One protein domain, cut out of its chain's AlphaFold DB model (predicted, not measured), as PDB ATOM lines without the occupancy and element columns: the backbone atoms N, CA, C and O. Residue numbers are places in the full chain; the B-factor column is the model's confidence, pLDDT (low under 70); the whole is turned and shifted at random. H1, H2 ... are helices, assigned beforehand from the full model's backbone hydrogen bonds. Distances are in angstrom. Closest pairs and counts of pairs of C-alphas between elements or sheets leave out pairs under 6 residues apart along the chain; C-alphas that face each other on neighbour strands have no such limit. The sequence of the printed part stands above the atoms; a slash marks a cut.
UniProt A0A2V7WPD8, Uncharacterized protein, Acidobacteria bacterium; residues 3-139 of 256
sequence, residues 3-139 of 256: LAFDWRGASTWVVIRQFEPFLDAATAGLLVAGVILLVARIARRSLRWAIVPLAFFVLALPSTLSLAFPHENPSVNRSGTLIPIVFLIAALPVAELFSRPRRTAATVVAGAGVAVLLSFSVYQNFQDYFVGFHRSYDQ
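Overview. This is residues 3 to 139 of the 256 residues of an uncharacterized protein of Acidobacteria bacterium (UniProt A0A2V7WPD8). Three helices, H3, H4 and H5, run in a flat row, alternately one way and the other, with H4 in the middle; H2 crosses H4 and joins the end of the row at H3 to H5. Short H1 and the loop of residues 7 to 24 lie between the beginning of H4 and the last part of H5. The 137 printed residues hold five named helices, H1 to H5 in order, and no named strand: the class is all helix. The whole is only just compact, close to loose, with a radius of gyration of the C-alphas of 17.1 A, and spans 52 by 36 by 17 A.

Along the chain. Find C-alpha 3 at (-29.453, -40.741, -20.856), where H1, residues 3 to 6, begins. H2 is residues 25 to 43, 27.1 A long; H3 is residues 47 to 64, 25.8 A; H4 is residues 80 to 98, 28.3 A, with a kink of 35 degrees near residue 92. H5, residues 105 to 139, runs 49.5 A to C-alpha 139 at (-28.973, -40.183, -47.180).

Arrangement. Start at the hub, H2: it touches H4 about perpendicular, at 77 degrees, with C-alphas 31 and 90 closest at 4.0 A. Its residues 25 to 29 touch H1, C-alphas 6 and 28 being closest at 5.2 A. Its residues 38 to 42 touch H3, C-alphas 42 and 49 being closest at 6.0 A. Its residues 25 to 27 touch H5, C-alphas 26 and 121 being closest at 5.7 A. H3 and H4 form a helical hairpin at a shallow tilt of 33 degrees, only just short of steep, with C-alphas 59 and 81 closest at 5.7 A. H4 and H5 form another at 23 degrees, with C-alphas 97 and 110 closest at 7.3 A. H3 and H5 are apart. Every O i to N i+4 pair is within hydrogen-bond range in H2, against 8 of 14 in H3, 11 of 15 in H4 and 29 of 31 in H5; H1 is too short for such a pair.

Size, cuts and confidence. Look at C-alphas 68 and 104, the two farthest apart, at 55.9 A. The printed part has no cut; the links H1 to H2 and H3 to H4 are long. Residues 99 to 105 stand free, and residues 101 to 103 have pLDDT under 70.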
ATOM      1  N   LEU A   3     -29.038 -39.647 -19.959       86.00
ATOM      2  CA  LEU A   3     -29.453 -40.741 -20.856       86.00
ATOM      3  C   LEU A   3     -28.959 -40.613 -22.311       86.00
ATOM      4  O   LEU A   3     -28.950 -41.574 -23.076       86.00
ATOM      5  N   ALA A   4     -28.616 -39.389 -22.718       90.00
ATOM      6  CA  ALA A   4     -28.141 -39.107 -24.065       90.00
ATOM      7  C   ALA A   4     -26.729 -39.640 -24.294       90.00
ATOM      8  O   ALA A   4     -26.354 -39.911 -25.428       90.00
ATOM      9  N   PHE A   5     -25.953 -39.772 -23.218       89.38
ATOM     10  CA  PHE A   5     -24.567 -40.206 -23.283       89.38
ATOM     11  C   PHE A   5     -24.426 -41.730 -23.352       89.38
ATOM     12  O   PHE A   5     -23.411 -42.188 -23.857       89.38
ATOM     13  N   ASP A   6     -25.409 -42.505 -22.885       89.50
ATOM     14  CA  ASP A   6     -25.306 -43.965 -22.753       89.50
ATOM     15  C   ASP A   6     -26.404 -44.768 -23.473       89.50
ATOM     16  O   ASP A   6     -26.174 -45.937 -23.779       89.50
ATOM     17  N   TRP A   7     -27.573 -44.184 -23.768       87.88
ATOM     18  CA  TRP A   7     -28.681 -44.931 -24.382       87.88
ATOM     19  C   TRP A   7     -29.288 -44.271 -25.621       87.88
ATOM     20  O   TRP A   7     -29.349 -44.910 -26.671       87.88
ATOM     21  N   ARG A   8     -29.791 -43.035 -25.524       91.25
ATOM     22  CA  ARG A   8     -30.538 -42.411 -26.630       91.25
ATOM     23  C   ARG A   8     -30.183 -40.943 -26.794       91.25
ATOM     24  O   ARG A   8     -30.655 -40.106 -26.024       91.25
ATOM     25  N   GLY A   9     -29.380 -40.648 -27.813       91.81
ATOM     26  CA  GLY A   9     -28.918 -39.297 -28.111       91.81
ATOM     27  C   GLY A   9     -29.926 -38.446 -28.880       91.81
ATOM     28  O   GLY A   9     -31.141 -38.527 -28.675       91.81
ATOM     29  N   ALA A  10     -29.401 -37.577 -29.741       91.88
ATOM     30  CA  ALA A  10     -30.167 -36.519 -30.388       91.88
ATOM     31  C   ALA A  10     -31.079 -37.048 -31.504       91.88
ATOM     32  O   ALA A  10     -30.747 -37.994 -32.214       91.88
ATOM     33  N   SER A  11     -32.227 -36.397 -31.683       91.38
ATOM     34  CA  SER A  11     -33.142 -36.623 -32.811       91.38
ATOM     35  C   SER A  11     -32.687 -35.917 -34.094       91.38
ATOM     36  O   SER A  11     -33.170 -36.234 -35.181       91.38
ATOM     37  N   THR A  12     -31.771 -34.953 -33.991       89.69
ATOM     38  CA  THR A  12     -31.226 -34.220 -35.135       89.69
ATOM     39  C   THR A  12     -30.257 -35.101 -35.925       89.69
ATOM     40  O   THR A  12     -29.463 -35.839 -35.351       89.69
ATOM     41  N   TRP A  13     -30.331 -35.035 -37.256       88.44
ATOM     42  CA  TRP A  13     -29.603 -35.935 -38.167       88.44
ATOM     43  C   TRP A  13     -28.359 -35.310 -38.811       88.44
ATOM     44  O   TRP A  13     -27.557 -36.010 -39.417       88.44
ATOM     45  N   VAL A  14     -28.194 -33.990 -38.699       88.56
ATOM     46  CA  VAL A  14     -27.124 -33.238 -39.384       88.56
ATOM     47  C   VAL A  14     -25.784 -33.238 -38.642       88.56
ATOM     48  O   VAL A  14     -24.779 -32.818 -39.203       88.56
ATOM     49  N   VAL A  15     -25.760 -33.678 -37.381       89.19
ATOM     50  CA  VAL A  15     -24.585 -33.600 -36.487       89.19
ATOM     51  C   VAL A  15     -24.192 -34.940 -35.864       89.19
ATOM     52  O   VAL A  15     -23.090 -35.069 -35.344       89.19
ATOM     53  N   ILE A  16     -25.094 -35.918 -35.887       91.62
ATOM     54  CA  ILE A  16     -24.894 -37.283 -35.401       91.62
ATOM     55  C   ILE A  16     -25.895 -38.194 -36.117       91.62
ATOM     56  O   ILE A  16     -26.928 -37.722 -36.604       91.62
ATOM     57  N   ARG A  17     -25.621 -39.501 -36.182       93.00
ATOM     58  CA  ARG A  17     -26.629 -40.478 -36.598       93.00
ATOM     59  C   ARG A  17     -27.785 -40.435 -35.589       93.00
ATOM     60  O   ARG A  17     -27.561 -40.461 -34.379       93.00
ATOM     61  N   GLN A  18     -29.023 -40.352 -36.077       93.06
ATOM     62  CA  GLN A  18     -30.184 -40.154 -35.204       93.06
ATOM     63  C   GLN A  18     -30.275 -41.208 -34.098       93.06
ATOM     64  O   GLN A  18     -30.179 -42.409 -34.350       93.06
ATOM     65  N   PHE A  19     -30.531 -40.726 -32.880       93.44
ATOM     66  CA  PHE A  19     -30.698 -41.490 -31.642       93.44
ATOM     67  C   PHE A  19     -29.477 -42.277 -31.166       93.44
ATOM     68  O   PHE A  19     -29.568 -42.938 -30.129       93.44
ATOM     69  N   GLU A  20     -28.341 -42.162 -31.846       93.38
ATOM     70  CA  GLU A  20     -27.093 -42.742 -31.376       93.38
ATOM     71  C   GLU A  20     -26.647 -42.073 -30.063       93.38
ATOM     72  O   GLU A  20     -26.781 -40.849 -29.933       93.38
ATOM     73  N   PRO A  21     -26.166 -42.837 -29.062       95.19
ATOM     74  CA  PRO A  21     -25.604 -42.260 -27.845       95.19
ATOM     75  C   PRO A  21     -24.440 -41.311 -28.145       95.19
ATOM     76  O   PRO A  21     -23.700 -41.494 -29.104       95.19
ATOM     77  N   PHE A  22     -24.231 -40.306 -27.293       94.81
ATOM     78  CA  PHE A  22     -23.120 -39.361 -27.464       94.81
ATOM     79  C   PHE A  22     -21.742 -39.964 -27.158       94.81
ATOM     80  O   PHE A  22     -20.736 -39.330 -27.471       94.81
ATOM     81  N   LEU A  23     -21.680 -41.131 -26.511       95.69
ATOM     82  CA  LEU A  23     -20.437 -41.836 -26.200       95.69
ATOM     83  C   LEU A  23     -20.473 -43.254 -26.756       95.69
ATOM     84  O   LEU A  23     -21.517 -43.905 -26.773       95.69
ATOM     85  N   ASP A  24     -19.294 -43.763 -27.104       96.31
ATOM     86  CA  ASP A  24     -19.105 -45.185 -27.360       96.31
ATOM     87  C   ASP A  24     -19.353 -46.024 -26.095       96.31
ATOM     88  O   ASP A  24     -19.321 -45.520 -24.966       96.31
ATOM     89  N   ALA A  25     -19.562 -47.329 -26.264       95.81
ATOM     90  CA  ALA A  25     -19.962 -48.190 -25.158       95.81
ATOM     91  C   ALA A  25     -18.881 -48.330 -24.068       95.81
ATOM     92  O   ALA A  25     -19.223 -48.471 -22.891       95.81
ATOM     93  N   ALA A  26     -17.586 -48.249 -24.411       96.69
ATOM     94  CA  ALA A  26     -16.527 -48.281 -23.400       96.69
ATOM     95  C   ALA A  26     -16.513 -46.986 -22.581       96.69
ATOM     96  O   ALA A  26     -16.498 -47.040 -21.348       96.69
ATOM     97  N   THR A  27     -16.584 -45.828 -23.239       96.75
ATOM     98  CA  THR A  27     -16.632 -44.533 -22.548       96.75
ATOM     99  C   THR A  27     -17.920 -44.376 -21.731       96.75
ATOM    100  O   THR A  27     -17.863 -43.890 -20.599       96.75
ATOM    101  N   ALA A  28     -19.065 -44.856 -22.226       96.06
ATOM    102  CA  ALA A  28     -20.326 -44.890 -21.483       96.06
ATOM    103  C   ALA A  28     -20.234 -45.777 -20.228       96.06
ATOM    104  O   ALA A  28     -20.635 -45.362 -19.139       96.06
ATOM    105  N   GLY A  29     -19.630 -46.965 -20.332       95.50
ATOM    106  CA  GLY A  29     -19.389 -47.835 -19.176       95.50
ATOM    107  C   GLY A  29     -18.486 -47.183 -18.122       95.50
ATOM    108  O   GLY A  29     -18.778 -47.229 -16.922       95.50
ATOM    109  N   LEU A  30     -17.419 -46.510 -18.563       96.06
ATOM    110  CA  LEU A  30     -16.539 -45.735 -17.684       96.06
ATOM    111  C   LEU A  30     -17.260 -44.543 -17.045       96.06
ATOM    112  O   LEU A  30     -17.032 -44.265 -15.868       96.06
ATOM    113  N   LEU A  31     -18.154 -43.868 -17.773       96.50
ATOM    114  CA  LEU A  31     -18.987 -42.796 -17.235       96.50
ATOM    115  C   LEU A  31     -19.873 -43.311 -16.095       96.50
ATOM    116  O   LEU A  31     -19.875 -42.711 -15.022       96.50
ATOM    117  N   VAL A  32     -20.568 -44.438 -16.284       95.56
ATOM    118  CA  VAL A  32     -21.406 -45.053 -15.238       95.56
ATOM    119  C   VAL A  32     -20.571 -45.403 -14.003       95.56
ATOM    120  O   VAL A  32     -20.922 -45.016 -12.885       95.56
ATOM    121  N   ALA A  33     -19.422 -46.063 -14.188       95.69
ATOM    122  CA  ALA A  33     -18.504 -46.372 -13.088       95.69
ATOM    123  C   ALA A  33     -17.986 -45.100 -12.388       95.69
ATOM    124  O   ALA A  33     -17.899 -45.039 -11.158       95.69
ATOM    125  N   GLY A  34     -17.690 -44.055 -13.159       96.25
ATOM    126  CA  GLY A  34     -17.279 -42.747 -12.666       96.25
ATOM    127  C   GLY A  34     -18.352 -42.042 -11.847       96.25
ATOM    128  O   GLY A  34     -18.032 -41.484 -10.797       96.25
ATOM    129  N   VAL A  35     -19.621 -42.111 -12.259       95.69
ATOM    130  CA  VAL A  35     -20.753 -41.577 -11.489       95.69
ATOM    131  C   VAL A  35     -20.855 -42.287 -10.140       95.69
ATOM    132  O   VAL A  35     -20.961 -41.617  -9.112       95.69
ATOM    133  N   ILE A  36     -20.742 -43.620 -10.107       95.75
ATOM    134  CA  ILE A  36     -20.758 -44.393  -8.853       95.75
ATOM    135  C   ILE A  36     -19.622 -43.936  -7.921       95.75
ATOM    136  O   ILE A  36     -19.851 -43.654  -6.740       95.75
ATOM    137  N   LEU A  37     -18.398 -43.803  -8.443       95.38
ATOM    138  CA  LEU A  37     -17.242 -43.340  -7.668       95.38
ATOM    139  C   LEU A  37     -17.397 -41.897  -7.180       95.38
ATOM    140  O   LEU A  37     -17.044 -41.589  -6.037       95.38
ATOM    141  N   LEU A  38     -17.934 -41.013  -8.020       95.62
ATOM    142  CA  LEU A  38     -18.208 -39.622  -7.682       95.62
ATOM    143  C   LEU A  38     -19.193 -39.534  -6.512       95.62
ATOM    144  O   LEU A  38     -18.899 -38.874  -5.512       95.62
ATOM    145  N   VAL A  39     -20.313 -40.259  -6.597       94.88
ATOM    146  CA  VAL A  39     -21.316 -40.347  -5.527       94.88
ATOM    147  C   VAL A  39     -20.682 -40.883  -4.242       94.88
ATOM    148  O   VAL A  39     -20.838 -40.276  -3.182       94.88
ATOM    149  N   ALA A  40     -19.873 -41.943  -4.325       94.12
ATOM    150  CA  ALA A  40     -19.172 -42.500  -3.169       94.12
ATOM    151  C   ALA A  40     -18.160 -41.523  -2.534       94.12
ATOM    152  O   ALA A  40     -17.931 -41.557  -1.321       94.12
ATOM    153  N   ARG A  41     -17.517 -40.641  -3.313       92.62
ATOM    154  CA  ARG A  41     -16.621 -39.597  -2.776       92.62
ATOM    155  C   ARG A  41     -17.389 -38.461  -2.101       92.62
ATOM    156  O   ARG A  41     -16.956 -37.992  -1.048       92.62
ATOM    157  N   ILE A  42     -18.518 -38.047  -2.673       93.62
ATOM    158  CA  ILE A  42     -19.392 -37.022  -2.085       93.62
ATOM    159  C   ILE A  42     -19.984 -37.533  -0.766       93.62
ATOM    160  O   ILE A  42     -19.904 -36.838   0.247       93.62
ATOM    161  N   ALA A  43     -20.473 -38.777  -0.739       92.88
ATOM    162  CA  ALA A  43     -21.012 -39.417   0.464       92.88
ATOM    163  C   ALA A  43     -19.974 -39.518   1.599       92.88
ATOM    164  O   ALA A  43     -20.305 -39.339   2.769       92.88
ATOM    165  N   ARG A  44     -18.691 -39.697   1.263       91.50
ATOM    166  CA  ARG A  44     -17.559 -39.656   2.212       91.50
ATOM    167  C   ARG A  44     -17.103 -38.230   2.578       91.50
ATOM    168  O   ARG A  44     -15.960 -38.032   2.977       91.50
ATOM    169  N   ARG A  45     -17.984 -37.232   2.435       83.50
ATOM    170  CA  ARG A  45     -17.781 -35.804   2.758       83.50
ATOM    171  C   ARG A  45     -16.656 -35.092   2.008       83.50
ATOM    172  O   ARG A  45     -16.209 -34.027   2.429       83.50
ATOM    173  N   SER A  46     -16.240 -35.588   0.844       84.81
ATOM    174  CA  SER A  46     -15.354 -34.818  -0.034       84.81
ATOM    175  C   SER A  46     -16.173 -33.821  -0.866       84.81
ATOM    176  O   SER A  46     -16.315 -33.972  -2.077       84.81
ATOM    177  N   LEU A  47     -16.728 -32.797  -0.200       83.00
ATOM    178  CA  LEU A  47     -17.676 -31.829  -0.778       83.00
ATOM    179  C   LEU A  47     -17.128 -31.069  -1.991       83.00
ATOM    180  O   LEU A  47     -17.906 -30.642  -2.835       83.00
ATOM    181  N   ARG A  48     -15.800 -30.980  -2.147       90.50
ATOM    182  CA  ARG A  48     -15.169 -30.445  -3.366       90.50
ATOM    183  C   ARG A  48     -15.658 -31.126  -4.646       90.50
ATOM    184  O   ARG A  48     -15.695 -30.490  -5.685       90.50
ATOM    185  N   TRP A  49     -16.061 -32.396  -4.576       91.88
ATOM    186  CA  TRP A  49     -16.587 -33.135  -5.724       91.88
ATOM    187  C   TRP A  49     -18.034 -32.771  -6.072       91.88
ATOM    188  O   TRP A  49     -18.467 -33.070  -7.179       91.88
ATOM    189  N   ALA A  50     -18.766 -32.079  -5.190       92.19
ATOM    190  CA  ALA A  50     -20.121 -31.603  -5.468       92.19
ATOM    191  C   ALA A  50     -20.161 -30.513  -6.556       92.19
ATOM    192  O   ALA A  50     -21.209 -30.298  -7.163       92.19
ATOM    193  N   ILE A  51     -19.022 -29.880  -6.870       94.44
ATOM    194  CA  ILE A  51     -18.924 -28.955  -8.007       94.44
ATOM    195  C   ILE A  51     -19.169 -29.660  -9.345       94.44
ATOM    196  O   ILE A  51     -19.670 -29.038 -10.271       94.44
ATOM    197  N   VAL A  52     -18.859 -30.956  -9.452       95.19
ATOM    198  CA  VAL A  52     -18.987 -31.730 -10.693       95.19
ATOM    199  C   VAL A  52     -20.453 -31.904 -11.117       95.19
ATOM    200  O   VAL A  52     -20.774 -31.515 -12.238       95.19
ATOM    201  N   PRO A  53     -21.377 -32.418 -10.274       94.62
ATOM    202  CA  PRO A  53     -22.790 -32.491 -10.643       94.62
ATOM    203  C   PRO A  53     -23.433 -31.105 -10.810       94.62
ATOM    204  O   PRO A  53     -24.303 -30.950 -11.664       94.62
ATOM    205  N   LEU A  54     -22.987 -30.085 -10.061       95.00
ATOM    206  CA  LEU A  54     -23.453 -28.709 -10.262       95.00
ATOM    207  C   LEU A  54     -23.024 -28.166 -11.632       95.00
ATOM    208  O   LEU A  54     -23.850 -27.625 -12.364       95.00
ATOM    209  N   ALA A  55     -21.757 -28.351 -12.006       95.81
ATOM    210  CA  ALA A  55     -21.244 -27.975 -13.317       95.81
ATOM    211  C   ALA A  55     -21.969 -28.738 -14.429       95.81
ATOM    212  O   ALA A  55     -22.366 -28.123 -15.411       95.81
ATOM    213  N   PHE A  56     -22.220 -30.041 -14.259       95.31
ATOM    214  CA  PHE A  56     -23.031 -30.810 -15.203       95.31
ATOM    215  C   PHE A  56     -24.421 -30.187 -15.382       95.31
ATOM    216  O   PHE A  56     -24.858 -29.976 -16.508       95.31
ATOM    217  N   PHE A  57     -25.113 -29.852 -14.289       94.69
ATOM    218  CA  PHE A  57     -26.435 -29.229 -14.362       94.69
ATOM    219  C   PHE A  57     -26.403 -27.890 -15.108       94.69
ATOM    220  O   PHE A  57     -27.178 -27.696 -16.042       94.69
ATOM    221  N   VAL A  58     -25.485 -26.991 -14.738       95.88
ATOM    222  CA  VAL A  58     -25.371 -25.652 -15.340       95.88
ATOM    223  C   VAL A  58     -24.980 -25.731 -16.815       95.88
ATOM    224  O   VAL A  58     -25.583 -25.069 -17.654       95.88
ATOM    225  N   LEU A  59     -23.997 -26.564 -17.157       95.81
ATOM    226  CA  LEU A  59     -23.491 -26.678 -18.526       95.81
ATOM    227  C   LEU A  59     -24.447 -27.441 -19.450       95.81
ATOM    228  O   LEU A  59     -24.309 -27.325 -20.663       95.81
ATOM    229  N   ALA A  60     -25.423 -28.169 -18.902       94.69
ATOM    230  CA  ALA A  60     -26.505 -28.793 -19.658       94.69
ATOM    231  C   ALA A  60     -27.619 -27.808 -20.060       94.69
ATOM    232  O   ALA A  60     -28.367 -28.097 -20.998       94.69
ATOM    233  N   LEU A  61     -27.726 -26.654 -19.379       94.25
ATOM    234  CA  LEU A  61     -28.805 -25.677 -19.575       94.25
ATOM    235  C   LEU A  61     -28.988 -25.204 -21.025       94.25
ATOM    236  O   LEU A  61     -30.144 -25.083 -21.424       94.25
ATOM    237  N   PRO A  62     -27.941 -24.974 -21.847       93.50
ATOM    238  CA  PRO A  62     -28.142 -24.543 -23.231       93.50
ATOM    239  C   PRO A  62     -28.953 -25.540 -24.068       93.50
ATOM    240  O   PRO A  62     -29.712 -25.125 -24.941       93.50
ATOM    241  N   SER A  63     -28.848 -26.849 -23.793       91.00
ATOM    242  CA  SER A  63     -29.754 -27.829 -24.395       91.00
ATOM    243  C   SER A  63     -31.103 -27.815 -23.677       91.00
ATOM    244  O   SER A  63     -32.114 -27.536 -24.312       91.00
ATOM    245  N   THR A  64     -31.164 -28.045 -22.359       91.12
ATOM    246  CA  THR A  64     -32.454 -28.187 -21.645       91.12
ATOM    247  C   THR A  64     -33.380 -26.975 -21.763       91.12
ATOM    248  O   THR A  64     -34.593 -27.159 -21.785       91.12
ATOM    249  N   LEU A  65     -32.837 -25.759 -21.867       93.12
ATOM    250  CA  LEU A  65     -33.598 -24.511 -21.983       93.12
ATOM    251  C   LEU A  65     -33.875 -24.084 -23.432       93.12
ATOM    252  O   LEU A  65     -34.382 -22.986 -23.654       93.12
ATOM    253  N   SER A  66     -33.603 -24.933 -24.428       91.12
ATOM    254  CA  SER A  66     -34.019 -24.691 -25.816       91.12
ATOM    255  C   SER A  66     -35.532 -24.909 -25.997       91.12
ATOM    256  O   SER A  66     -35.976 -25.842 -26.667       91.12
ATOM    257  N   LEU A  67     -36.334 -24.043 -25.372       90.38
ATOM    258  CA  LEU A  67     -37.795 -24.155 -25.290       90.38
ATOM    259  C   LEU A  67     -38.504 -23.955 -26.635       90.38
ATOM    260  O   LEU A  67     -39.615 -24.444 -26.807       90.38
ATOM    261  N   ALA A  68     -37.870 -23.266 -27.587       91.69
ATOM    262  CA  ALA A  68     -38.402 -23.093 -28.940       91.69
ATOM    263  C   ALA A  68     -38.305 -24.379 -29.782       91.69
ATOM    264  O   ALA A  68     -39.099 -24.582 -30.695       91.69
ATOM    265  N   PHE A  69     -37.364 -25.268 -29.447       89.31
ATOM    266  CA  PHE A  69     -37.116 -26.521 -30.163       89.31
ATOM    267  C   PHE A  69     -36.972 -27.688 -29.174       89.31
ATOM    268  O   PHE A  69     -35.917 -28.321 -29.101       89.31
ATOM    269  N   PRO A  70     -38.015 -27.990 -28.377       90.50
ATOM    270  CA  PRO A  70     -37.914 -28.977 -27.303       90.50
ATOM    271  C   PRO A  70     -37.704 -30.398 -27.837       90.50
ATOM    272  O   PRO A  70     -37.107 -31.228 -27.160       90.50
ATOM    273  N   HIS A  71     -38.148 -30.671 -29.067       89.19
ATOM    274  CA  HIS A  71     -37.972 -31.955 -29.746       89.19
ATOM    275  C   HIS A  71     -36.528 -32.208 -30.213       89.19
ATOM    276  O   HIS A  71     -36.194 -33.342 -30.550       89.19
ATOM    277  N   GLU A  72     -35.671 -31.181 -30.212       89.12
ATOM    278  CA  GLU A  72     -34.232 -31.304 -30.481       89.12
ATOM    279  C   GLU A  72     -33.417 -31.583 -29.209       89.12
ATOM    280  O   GLU A  72     -32.196 -31.701 -29.273       89.12
ATOM    281  N   ASN A  73     -34.062 -31.666 -28.040       91.81
ATOM    282  CA  ASN A  73     -33.392 -32.010 -26.792       91.81
ATOM    283  C   ASN A  73     -33.435 -33.527 -26.560       91.81
ATOM    284  O   ASN A  73     -34.516 -34.113 -26.602       91.81
ATOM    285  N   PRO A  74     -32.304 -34.175 -26.225       92.44
ATOM    286  CA  PRO A  74     -30.958 -33.626 -26.053       92.44
ATOM    287  C   PRO A  74     -30.282 -33.235 -27.371       92.44
ATOM    288  O   PRO A  74     -30.371 -33.958 -28.354       92.44
ATOM    289  N   SER A  75     -29.548 -32.123 -27.360       91.69
ATOM    290  CA  SER A  75     -28.852 -31.601 -28.536       91.69
ATOM    291  C   SER A  75     -27.342 -31.683 -28.326       91.69
ATOM    292  O   SER A  75     -26.807 -31.075 -27.397       91.69
ATOM    293  N   VAL A  76     -26.642 -32.419 -29.196       90.19
ATOM    294  CA  VAL A  76     -25.177 -32.572 -29.117       90.19
ATOM    295  C   VAL A  76     -24.460 -31.234 -29.342       90.19
ATOM    296  O   VAL A  76     -23.563 -30.877 -28.584       90.19
ATOM    297  N   ASN A  77     -24.940 -30.420 -30.288       90.44
ATOM    298  CA  ASN A  77     -24.408 -29.088 -30.593       90.44
ATOM    299  C   ASN A  77     -24.587 -28.081 -29.444       90.44
ATOM    300  O   ASN A  77     -23.747 -27.203 -29.271       90.44
ATOM    301  N   ARG A  78     -25.642 -28.211 -28.629       91.56
ATOM    302  CA  ARG A  78     -25.870 -27.367 -27.440       91.56
ATOM    303  C   ARG A  78     -25.295 -27.974 -26.155       91.56
ATOM    304  O   ARG A  78     -25.288 -27.314 -25.125       91.56
ATOM    305  N   SER A  79     -24.806 -29.212 -26.213       91.62
ATOM    306  CA  SER A  79     -24.232 -29.942 -25.074       91.62
ATOM    307  C   SER A  79     -22.705 -30.035 -25.124       91.62
ATOM    308  O   SER A  79     -22.115 -30.679 -24.262       91.62
ATOM    309  N   GLY A  80     -22.040 -29.392 -26.092       89.69
ATOM    310  CA  GLY A  80     -20.577 -29.435 -26.225       89.69
ATOM    311  C   GLY A  80     -19.826 -28.946 -24.977       89.69
ATOM    312  O   GLY A  80     -18.752 -29.442 -24.650       89.69
ATOM    313  N   THR A  81     -20.437 -28.049 -24.203       92.94
ATOM    314  CA  THR A  81     -19.940 -27.582 -22.900       92.94
ATOM    315  C   THR A  81     -19.848 -28.684 -21.842       92.94
ATOM    316  O   THR A  81     -19.090 -28.537 -20.886       92.94
ATOM    317  N   LEU A  82     -20.579 -29.796 -21.989       95.06
ATOM    318  CA  LEU A  82     -20.539 -30.926 -21.056       95.06
ATOM    319  C   LEU A  82     -19.334 -31.843 -21.257       95.06
ATOM    320  O   LEU A  82     -19.014 -32.598 -20.337       95.06
ATOM    321  N   ILE A  83     -18.657 -31.779 -22.412       93.69
ATOM    322  CA  ILE A  83     -17.562 -32.694 -22.768       93.69
ATOM    323  C   ILE A  83     -16.507 -32.777 -21.648       93.69
ATOM    324  O   ILE A  83     -16.253 -33.886 -21.173       93.69
ATOM    325  N   PRO A  84     -15.949 -31.667 -21.114       94.94
ATOM    326  CA  PRO A  84     -14.931 -31.757 -20.066       94.94
ATOM    327  C   PRO A  84     -15.434 -32.433 -18.784       94.94
ATOM    328  O   PRO A  84     -14.696 -33.186 -18.155       94.94
ATOM    329  N   ILE A  85     -16.692 -32.196 -18.398       96.12
ATOM    330  CA  ILE A  85     -17.282 -32.777 -17.183       96.12
ATOM    331  C   ILE A  85     -17.532 -34.273 -17.359       96.12
ATOM    332  O   ILE A  85     -17.205 -35.061 -16.474       96.12
ATOM    333  N   VAL A  86     -18.073 -34.675 -18.507       95.88
ATOM    334  CA  VAL A  86     -18.344 -36.079 -18.835       95.88
ATOM    335  C   VAL A  86     -17.045 -36.884 -18.850       95.88
ATOM    336  O   VAL A  86     -16.956 -37.910 -18.177       95.88
ATOM    337  N   PHE A  87     -16.005 -36.388 -19.529       96.12
ATOM    338  CA  PHE A  87     -14.712 -37.072 -19.585       96.12
ATOM    339  C   PHE A  87     -13.954 -37.035 -18.254       96.12
ATOM    340  O   PHE A  87     -13.282 -38.010 -17.922       96.12
ATOM    341  N   LEU A  88     -14.107 -35.984 -17.439       96.19
ATOM    342  CA  LEU A  88     -13.595 -35.976 -16.065       96.19
ATOM    343  C   LEU A  88     -14.193 -37.128 -15.249       96.19
ATOM    344  O   LEU A  88     -13.457 -37.825 -14.550       96.19
ATOM    345  N   ILE A  89     -15.512 -37.331 -15.334       96.75
ATOM    346  CA  ILE A  89     -16.209 -38.406 -14.618       96.75
ATOM    347  C   ILE A  89     -15.775 -39.771 -15.163       96.75
ATOM    348  O   ILE A  89     -15.383 -40.629 -14.374       96.75
ATOM    349  N   ALA A  90     -15.771 -39.960 -16.486       96.44
ATOM    350  CA  ALA A  90     -15.357 -41.213 -17.123       96.44
ATOM    351  C   ALA A  90     -13.888 -41.581 -16.828       96.44
ATOM    352  O   ALA A  90     -13.545 -42.757 -16.721       96.44
ATOM    353  N   ALA A  91     -13.014 -40.595 -16.614       96.31
ATOM    354  CA  ALA A  91     -11.621 -40.830 -16.247       96.31
ATOM    355  C   ALA A  91     -11.428 -41.263 -14.779       96.31
ATOM    356  O   ALA A  91     -10.399 -41.859 -14.456       96.31
ATOM    357  N   LEU A  92     -12.384 -41.000 -13.876       95.19
ATOM    358  CA  LEU A  92     -12.269 -41.342 -12.450       95.19
ATOM    359  C   LEU A  92     -11.933 -42.814 -12.158       95.19
ATOM    360  O   LEU A  92     -11.011 -43.032 -11.369       95.19
ATOM    361  N   PRO A  93     -12.632 -43.819 -12.722       94.50
ATOM    362  CA  PRO A  93     -12.318 -45.226 -12.467       94.50
ATOM    363  C   PRO A  93     -10.913 -45.601 -12.935       94.50
ATOM    364  O   PRO A  93     -10.203 -46.308 -12.221       94.50
ATOM    365  N   VAL A  94     -10.484 -45.077 -14.085       94.12
ATOM    366  CA  VAL A  94      -9.131 -45.294 -14.613       94.12
ATOM    367  C   VAL A  94      -8.099 -44.661 -13.677       94.12
ATOM    368  O   VAL A  94      -7.137 -45.311 -13.278       94.12
ATOM    369  N   ALA A  95      -8.325 -43.419 -13.247       93.31
ATOM    370  CA  ALA A  95      -7.438 -42.728 -12.317       93.31
ATOM    371  C   ALA A  95      -7.336 -43.446 -10.960       93.31
ATOM    372  O   ALA A  95      -6.238 -43.601 -10.433       93.31
ATOM    373  N   GLU A  96      -8.451 -43.920 -10.395       90.00
ATOM    374  CA  GLU A  96      -8.455 -44.698  -9.147       90.00
ATOM    375  C   GLU A  96      -7.642 -45.992  -9.284       90.00
ATOM    376  O   GLU A  96      -6.847 -46.307  -8.394       90.00
ATOM    377  N   LEU A  97      -7.763 -46.687 -10.420       88.94
ATOM    378  CA  LEU A  97      -7.053 -47.935 -10.712       88.94
ATOM    379  C   LEU A  97      -5.525 -47.771 -10.695       88.94
ATOM    380  O   LEU A  97      -4.818 -48.664 -10.227       88.94
ATOM    381  N   PHE A  98      -5.019 -46.617 -11.145       86.69
ATOM    382  CA  PHE A  98      -3.580 -46.316 -11.190       86.69
ATOM    383  C   PHE A  98      -3.080 -45.413 -10.054       86.69
ATOM    384  O   PHE A  98      -1.873 -45.251  -9.890       86.69
ATOM    385  N   SER A  99      -3.971 -44.860  -9.225       85.69
ATOM    386  CA  SER A  99      -3.610 -43.957  -8.117       85.69
ATOM    387  C   SER A  99      -2.764 -44.617  -7.022       85.69
ATOM    388  O   SER A  99      -2.089 -43.933  -6.252       85.69
ATOM    389  N   ARG A 100      -2.795 -45.952  -6.933       77.69
ATOM    390  CA  ARG A 100      -2.036 -46.733  -5.954       77.69
ATOM    391  C   ARG A 100      -0.970 -47.547  -6.683       77.69
ATOM    392  O   ARG A 100      -1.300 -48.597  -7.235       77.69
ATOM    393  N   PRO A 101       0.305 -47.123  -6.670       61.38
ATOM    394  CA  PRO A 101       1.372 -47.876  -7.306       61.38
ATOM    395  C   PRO A 101       1.610 -49.166  -6.516       61.38
ATOM    396  O   PRO A 101       2.298 -49.186  -5.498       61.38
ATOM    397  N   ARG A 102       1.029 -50.270  -6.977       64.62
ATOM    398  CA  ARG A 102       1.449 -51.613  -6.585       64.62
ATOM    399  C   ARG A 102       2.020 -52.251  -7.839       64.62
ATOM    400  O   ARG A 102       1.287 -52.506  -8.779       64.62
ATOM    401  N   ARG A 103       3.335 -52.480  -7.894       64.00
ATOM    402  CA  ARG A 103       3.954 -53.270  -8.975       64.00
ATOM    403  C   ARG A 103       3.582 -54.742  -8.784       64.00
ATOM    404  O   ARG A 103       4.395 -55.547  -8.348       64.00
ATOM    405  N   THR A 104       2.321 -55.066  -9.026       76.81
ATOM    406  CA  THR A 104       1.764 -56.415  -8.946       76.81
ATOM    407  C   THR A 104       1.178 -56.789 -10.302       76.81
ATOM    408  O   THR A 104       0.841 -55.920 -11.109       76.81
ATOM    409  N   ALA A 105       1.015 -58.090 -10.549       83.56
ATOM    410  CA  ALA A 105       0.344 -58.599 -11.747       83.56
ATOM    411  C   ALA A 105      -1.030 -57.933 -11.978       83.56
ATOM    412  O   ALA A 105      -1.419 -57.698 -13.116       83.56
ATOM    413  N   ALA A 106      -1.721 -57.534 -10.903       83.31
ATOM    414  CA  ALA A 106      -3.001 -56.834 -10.969       83.31
ATOM    415  C   ALA A 106      -2.933 -55.494 -11.726       83.31
ATOM    416  O   ALA A 106      -3.844 -55.194 -12.489       83.31
ATOM    417  N   THR A 107      -1.865 -54.703 -11.571       84.44
ATOM    418  CA  THR A 107      -1.720 -53.426 -12.296       84.44
ATOM    419  C   THR A 107      -1.427 -53.639 -13.779       84.44
ATOM    420  O   THR A 107      -1.895 -52.862 -14.606       84.44
ATOM    421  N   VAL A 108      -0.718 -54.715 -14.136       87.88
ATOM    422  CA  VAL A 108      -0.503 -55.094 -15.542       87.88
ATOM    423  C   VAL A 108      -1.816 -55.541 -16.185       87.88
ATOM    424  O   VAL A 108      -2.159 -55.061 -17.260       87.88
ATOM    425  N   VAL A 109      -2.585 -56.398 -15.504       89.69
ATOM    426  CA  VAL A 109      -3.906 -56.857 -15.973       89.69
ATOM    427  C   VAL A 109      -4.876 -55.683 -16.123       89.69
ATOM    428  O   VAL A 109      -5.554 -55.567 -17.141       89.69
ATOM    429  N   ALA A 110      -4.900 -54.774 -15.150       89.25
ATOM    430  CA  ALA A 110      -5.662 -53.532 -15.210       89.25
ATOM    431  C   ALA A 110      -5.259 -52.653 -16.407       89.25
ATOM    432  O   ALA A 110      -6.123 -52.186 -17.148       89.25
ATOM    433  N   GLY A 111      -3.953 -52.468 -16.625       91.31
ATOM    434  CA  GLY A 111      -3.406 -51.760 -17.784       91.31
ATOM    435  C   GLY A 111      -3.833 -52.376 -19.109       91.31
ATOM    436  O   GLY A 111      -4.305 -51.661 -19.990       91.31
ATOM    437  N   ALA A 112      -3.743 -53.701 -19.226       93.75
ATOM    438  CA  ALA A 112      -4.191 -54.429 -20.407       93.75
ATOM    439  C   ALA A 112      -5.702 -54.258 -20.641       93.75
ATOM    440  O   ALA A 112      -6.115 -53.975 -21.761       93.75
ATOM    441  N   GLY A 113      -6.521 -54.349 -19.589       94.56
ATOM    442  CA  GLY A 113      -7.966 -54.125 -19.678       94.56
ATOM    443  C   GLY A 113      -8.320 -52.714 -20.156       94.56
ATOM    444  O   GLY A 113      -9.137 -52.557 -21.060       94.56
ATOM    445  N   VAL A 114      -7.658 -51.684 -19.616       94.25
ATOM    446  CA  VAL A 114      -7.836 -50.294 -20.069       94.25
ATOM    447  C   VAL A 114      -7.393 -50.128 -21.523       94.25
ATOM    448  O   VAL A 114      -8.104 -49.498 -22.301       94.25
ATOM    449  N   ALA A 115      -6.270 -50.726 -21.927       95.62
ATOM    450  CA  ALA A 115      -5.802 -50.672 -23.313       95.62
ATOM    451  C   ALA A 115      -6.793 -51.330 -24.292       95.62
ATOM    452  O   ALA A 115      -7.038 -50.789 -25.371       95.62
ATOM    453  N   VAL A 116      -7.406 -52.454 -23.906       97.25
ATOM    454  CA  VAL A 116      -8.468 -53.106 -24.688       97.25
ATOM    455  C   VAL A 116      -9.696 -52.204 -24.801       97.25
ATOM    456  O   VAL A 116     -10.194 -52.014 -25.907       97.25
ATOM    457  N   LEU A 117     -10.153 -51.599 -23.697       96.62
ATOM    458  CA  LEU A 117     -11.289 -50.668 -23.715       96.62
ATOM    459  C   LEU A 117     -11.027 -49.454 -24.612       96.62
ATOM    460  O   LEU A 117     -11.896 -49.079 -25.392       96.62
ATOM    461  N   LEU A 118      -9.827 -48.869 -24.547       95.94
ATOM    462  CA  LEU A 118      -9.443 -47.751 -25.412       95.94
ATOM    463  C   LEU A 118      -9.381 -48.168 -26.883       95.94
ATOM    464  O   LEU A 118      -9.869 -47.443 -27.742       95.94
ATOM    465  N   SER A 119      -8.832 -49.347 -27.179       97.94
ATOM    466  CA  SER A 119      -8.785 -49.874 -28.549       97.94
ATOM    467  C   SER A 119     -10.193 -50.110 -29.103       97.94
ATOM    468  O   SER A 119     -10.477 -49.768 -30.250       97.94
ATOM    469  N   PHE A 120     -11.090 -50.646 -28.273       97.88
ATOM    470  CA  PHE A 120     -12.496 -50.822 -28.619       97.88
ATOM    471  C   PHE A 120     -13.208 -49.478 -28.829       97.88
ATOM    472  O   PHE A 120     -13.912 -49.329 -29.822       97.88
ATOM    473  N   SER A 121     -12.968 -48.486 -27.965       97.62
ATOM    474  CA  SER A 121     -13.493 -47.123 -28.128       97.62
ATOM    475  C   SER A 121     -13.028 -46.502 -29.450       97.62
ATOM    476  O   SER A 121     -13.858 -45.999 -30.202       97.62
ATOM    477  N   VAL A 122     -11.740 -46.604 -29.800       98.12
ATOM    478  CA  VAL A 122     -11.214 -46.114 -31.089       98.12
ATOM    479  C   VAL A 122     -11.917 -46.788 -32.265       98.12
ATOM    480  O   VAL A 122     -12.362 -46.107 -33.188       98.12
ATOM    481  N   TYR A 123     -12.044 -48.116 -32.228       98.25
ATOM    482  CA  TYR A 123     -12.726 -48.868 -33.277       98.25
ATOM    483  C   TYR A 123     -14.196 -48.457 -33.411       98.25
ATOM    484  O   TYR A 123     -14.651 -48.175 -34.520       98.25
ATOM    485  N   GLN A 124     -14.927 -48.393 -32.297       97.62
ATOM    486  CA  GLN A 124     -16.338 -48.032 -32.298       97.62
ATOM    487  C   GLN A 124     -16.540 -46.601 -32.812       97.62
ATOM    488  O   GLN A 124     -17.294 -46.415 -33.760       97.62
ATOM    489  N   ASN A 125     -15.804 -45.618 -32.284       97.19
ATOM    490  CA  ASN A 125     -15.892 -44.228 -32.749       97.19
ATOM    491  C   ASN A 125     -15.570 -44.104 -34.246       97.19
ATOM    492  O   ASN A 125     -16.196 -43.311 -34.947       97.19
ATOM    493  N   PHE A 126     -14.624 -44.898 -34.763       97.62
ATOM    494  CA  PHE A 126     -14.331 -44.914 -36.193       97.62
ATOM    495  C   PHE A 126     -15.528 -45.409 -37.016       97.62
ATOM    496  O   PHE A 126     -15.903 -44.776 -38.004       97.62
ATOM    497  N   GLN A 127     -16.132 -46.528 -36.612       97.69
ATOM    498  CA  GLN A 127     -17.302 -47.083 -37.296       97.69
ATOM    499  C   GLN A 127     -18.506 -46.145 -37.209       97.69
ATOM    500  O   GLN A 127     -19.195 -45.932 -38.204       97.69
ATOM    501  N   ASP A 128     -18.737 -45.553 -36.047       95.25
ATOM    502  CA  ASP A 128     -19.868 -44.675 -35.794       95.25
ATOM    503  C   ASP A 128     -19.747 -43.361 -36.578       95.25
ATOM    504  O   ASP A 128     -20.664 -43.007 -37.319       95.25
ATOM    505  N   TYR A 129     -18.587 -42.698 -36.550       95.00
ATOM    506  CA  TYR A 129     -18.390 -41.422 -37.243       95.00
ATOM    507  C   TYR A 129     -18.118 -41.576 -38.750       95.00
ATOM    508  O   TYR A 129     -18.848 -41.035 -39.582       95.00
ATOM    509  N   PHE A 130     -17.075 -42.317 -39.137       96.12
ATOM    510  CA  PHE A 130     -16.604 -42.313 -40.531       96.12
ATOM    511  C   PHE A 130     -17.423 -43.204 -41.458       96.12
ATOM    512  O   PHE A 130     -17.467 -42.960 -42.661       96.12
ATOM    513  N   VAL A 131     -18.069 -44.240 -40.926       96.00
ATOM    514  CA  VAL A 131     -18.891 -45.151 -41.735       96.00
ATOM    515  C   VAL A 131     -20.364 -44.858 -41.502       96.00
ATOM    516  O   VAL A 131     -21.150 -44.714 -42.439       96.00
ATOM    517  N   GLY A 132     -20.743 -44.782 -40.235       94.88
ATOM    518  CA  GLY A 132     -22.115 -44.733 -39.799       94.88
ATOM    519  C   GLY A 132     -22.817 -43.419 -40.048       94.88
ATOM    520  O   GLY A 132     -23.856 -43.381 -40.714       94.88
ATOM    521  N   PHE A 133     -22.242 -42.362 -39.496       94.31
ATOM    522  CA  PHE A 133     -22.727 -41.011 -39.662       94.31
ATOM    523  C   PHE A 133     -22.560 -40.557 -41.107       94.31
ATOM    524  O   PHE A 133     -23.524 -40.047 -41.661       94.31
ATOM    525  N   HIS A 134     -21.433 -40.855 -41.765       92.31
ATOM    526  CA  HIS A 134     -21.256 -40.574 -43.196       92.31
ATOM    527  C   HIS A 134     -22.400 -41.140 -44.055       92.31
ATOM    528  O   HIS A 134     -23.039 -40.397 -44.795       92.31
ATOM    529  N   ARG A 135     -22.736 -42.429 -43.892       91.69
ATOM    530  CA  ARG A 135     -23.850 -43.051 -44.625       91.69
ATOM    531  C   ARG A 135     -25.194 -42.388 -44.319       91.69
ATOM    532  O   ARG A 135     -25.990 -42.186 -45.228       91.69
ATOM    533  N   SER A 136     -25.460 -42.086 -43.047       91.81
ATOM    534  CA  SER A 136     -26.700 -41.416 -42.632       91.81
ATOM    535  C   SER A 136     -26.791 -39.993 -43.177       91.81
ATOM    536  O   SER A 136     -27.876 -39.543 -43.534       91.81
ATOM    537  N   TYR A 137     -25.669 -39.281 -43.216       89.88
ATOM    538  CA  TYR A 137     -25.581 -37.912 -43.693       89.88
ATOM    539  C   TYR A 137     -25.836 -37.853 -45.197       89.88
ATOM    540  O   TYR A 137     -26.700 -37.097 -45.633       89.88
ATOM    541  N   ASP A 138     -25.185 -38.728 -45.971       87.88
ATOM    542  CA  ASP A 138     -25.379 -38.814 -47.423       87.88
ATOM    543  C   ASP A 138     -26.824 -39.147 -47.817       87.88
ATOM    544  O   ASP A 138     -27.273 -38.752 -48.890       87.88
ATOM    545  N   GLN A 139     -27.557 -39.866 -46.965       86.81
ATOM    546  CA  GLN A 139     -28.973 -40.183 -47.180       86.81
ATOM    547  C   GLN A 139     -29.905 -39.004 -46.871       86.81
ATOM    548  O   GLN A 139     -30.969 -38.879 -47.478       86.81
TER     549      GLN A 139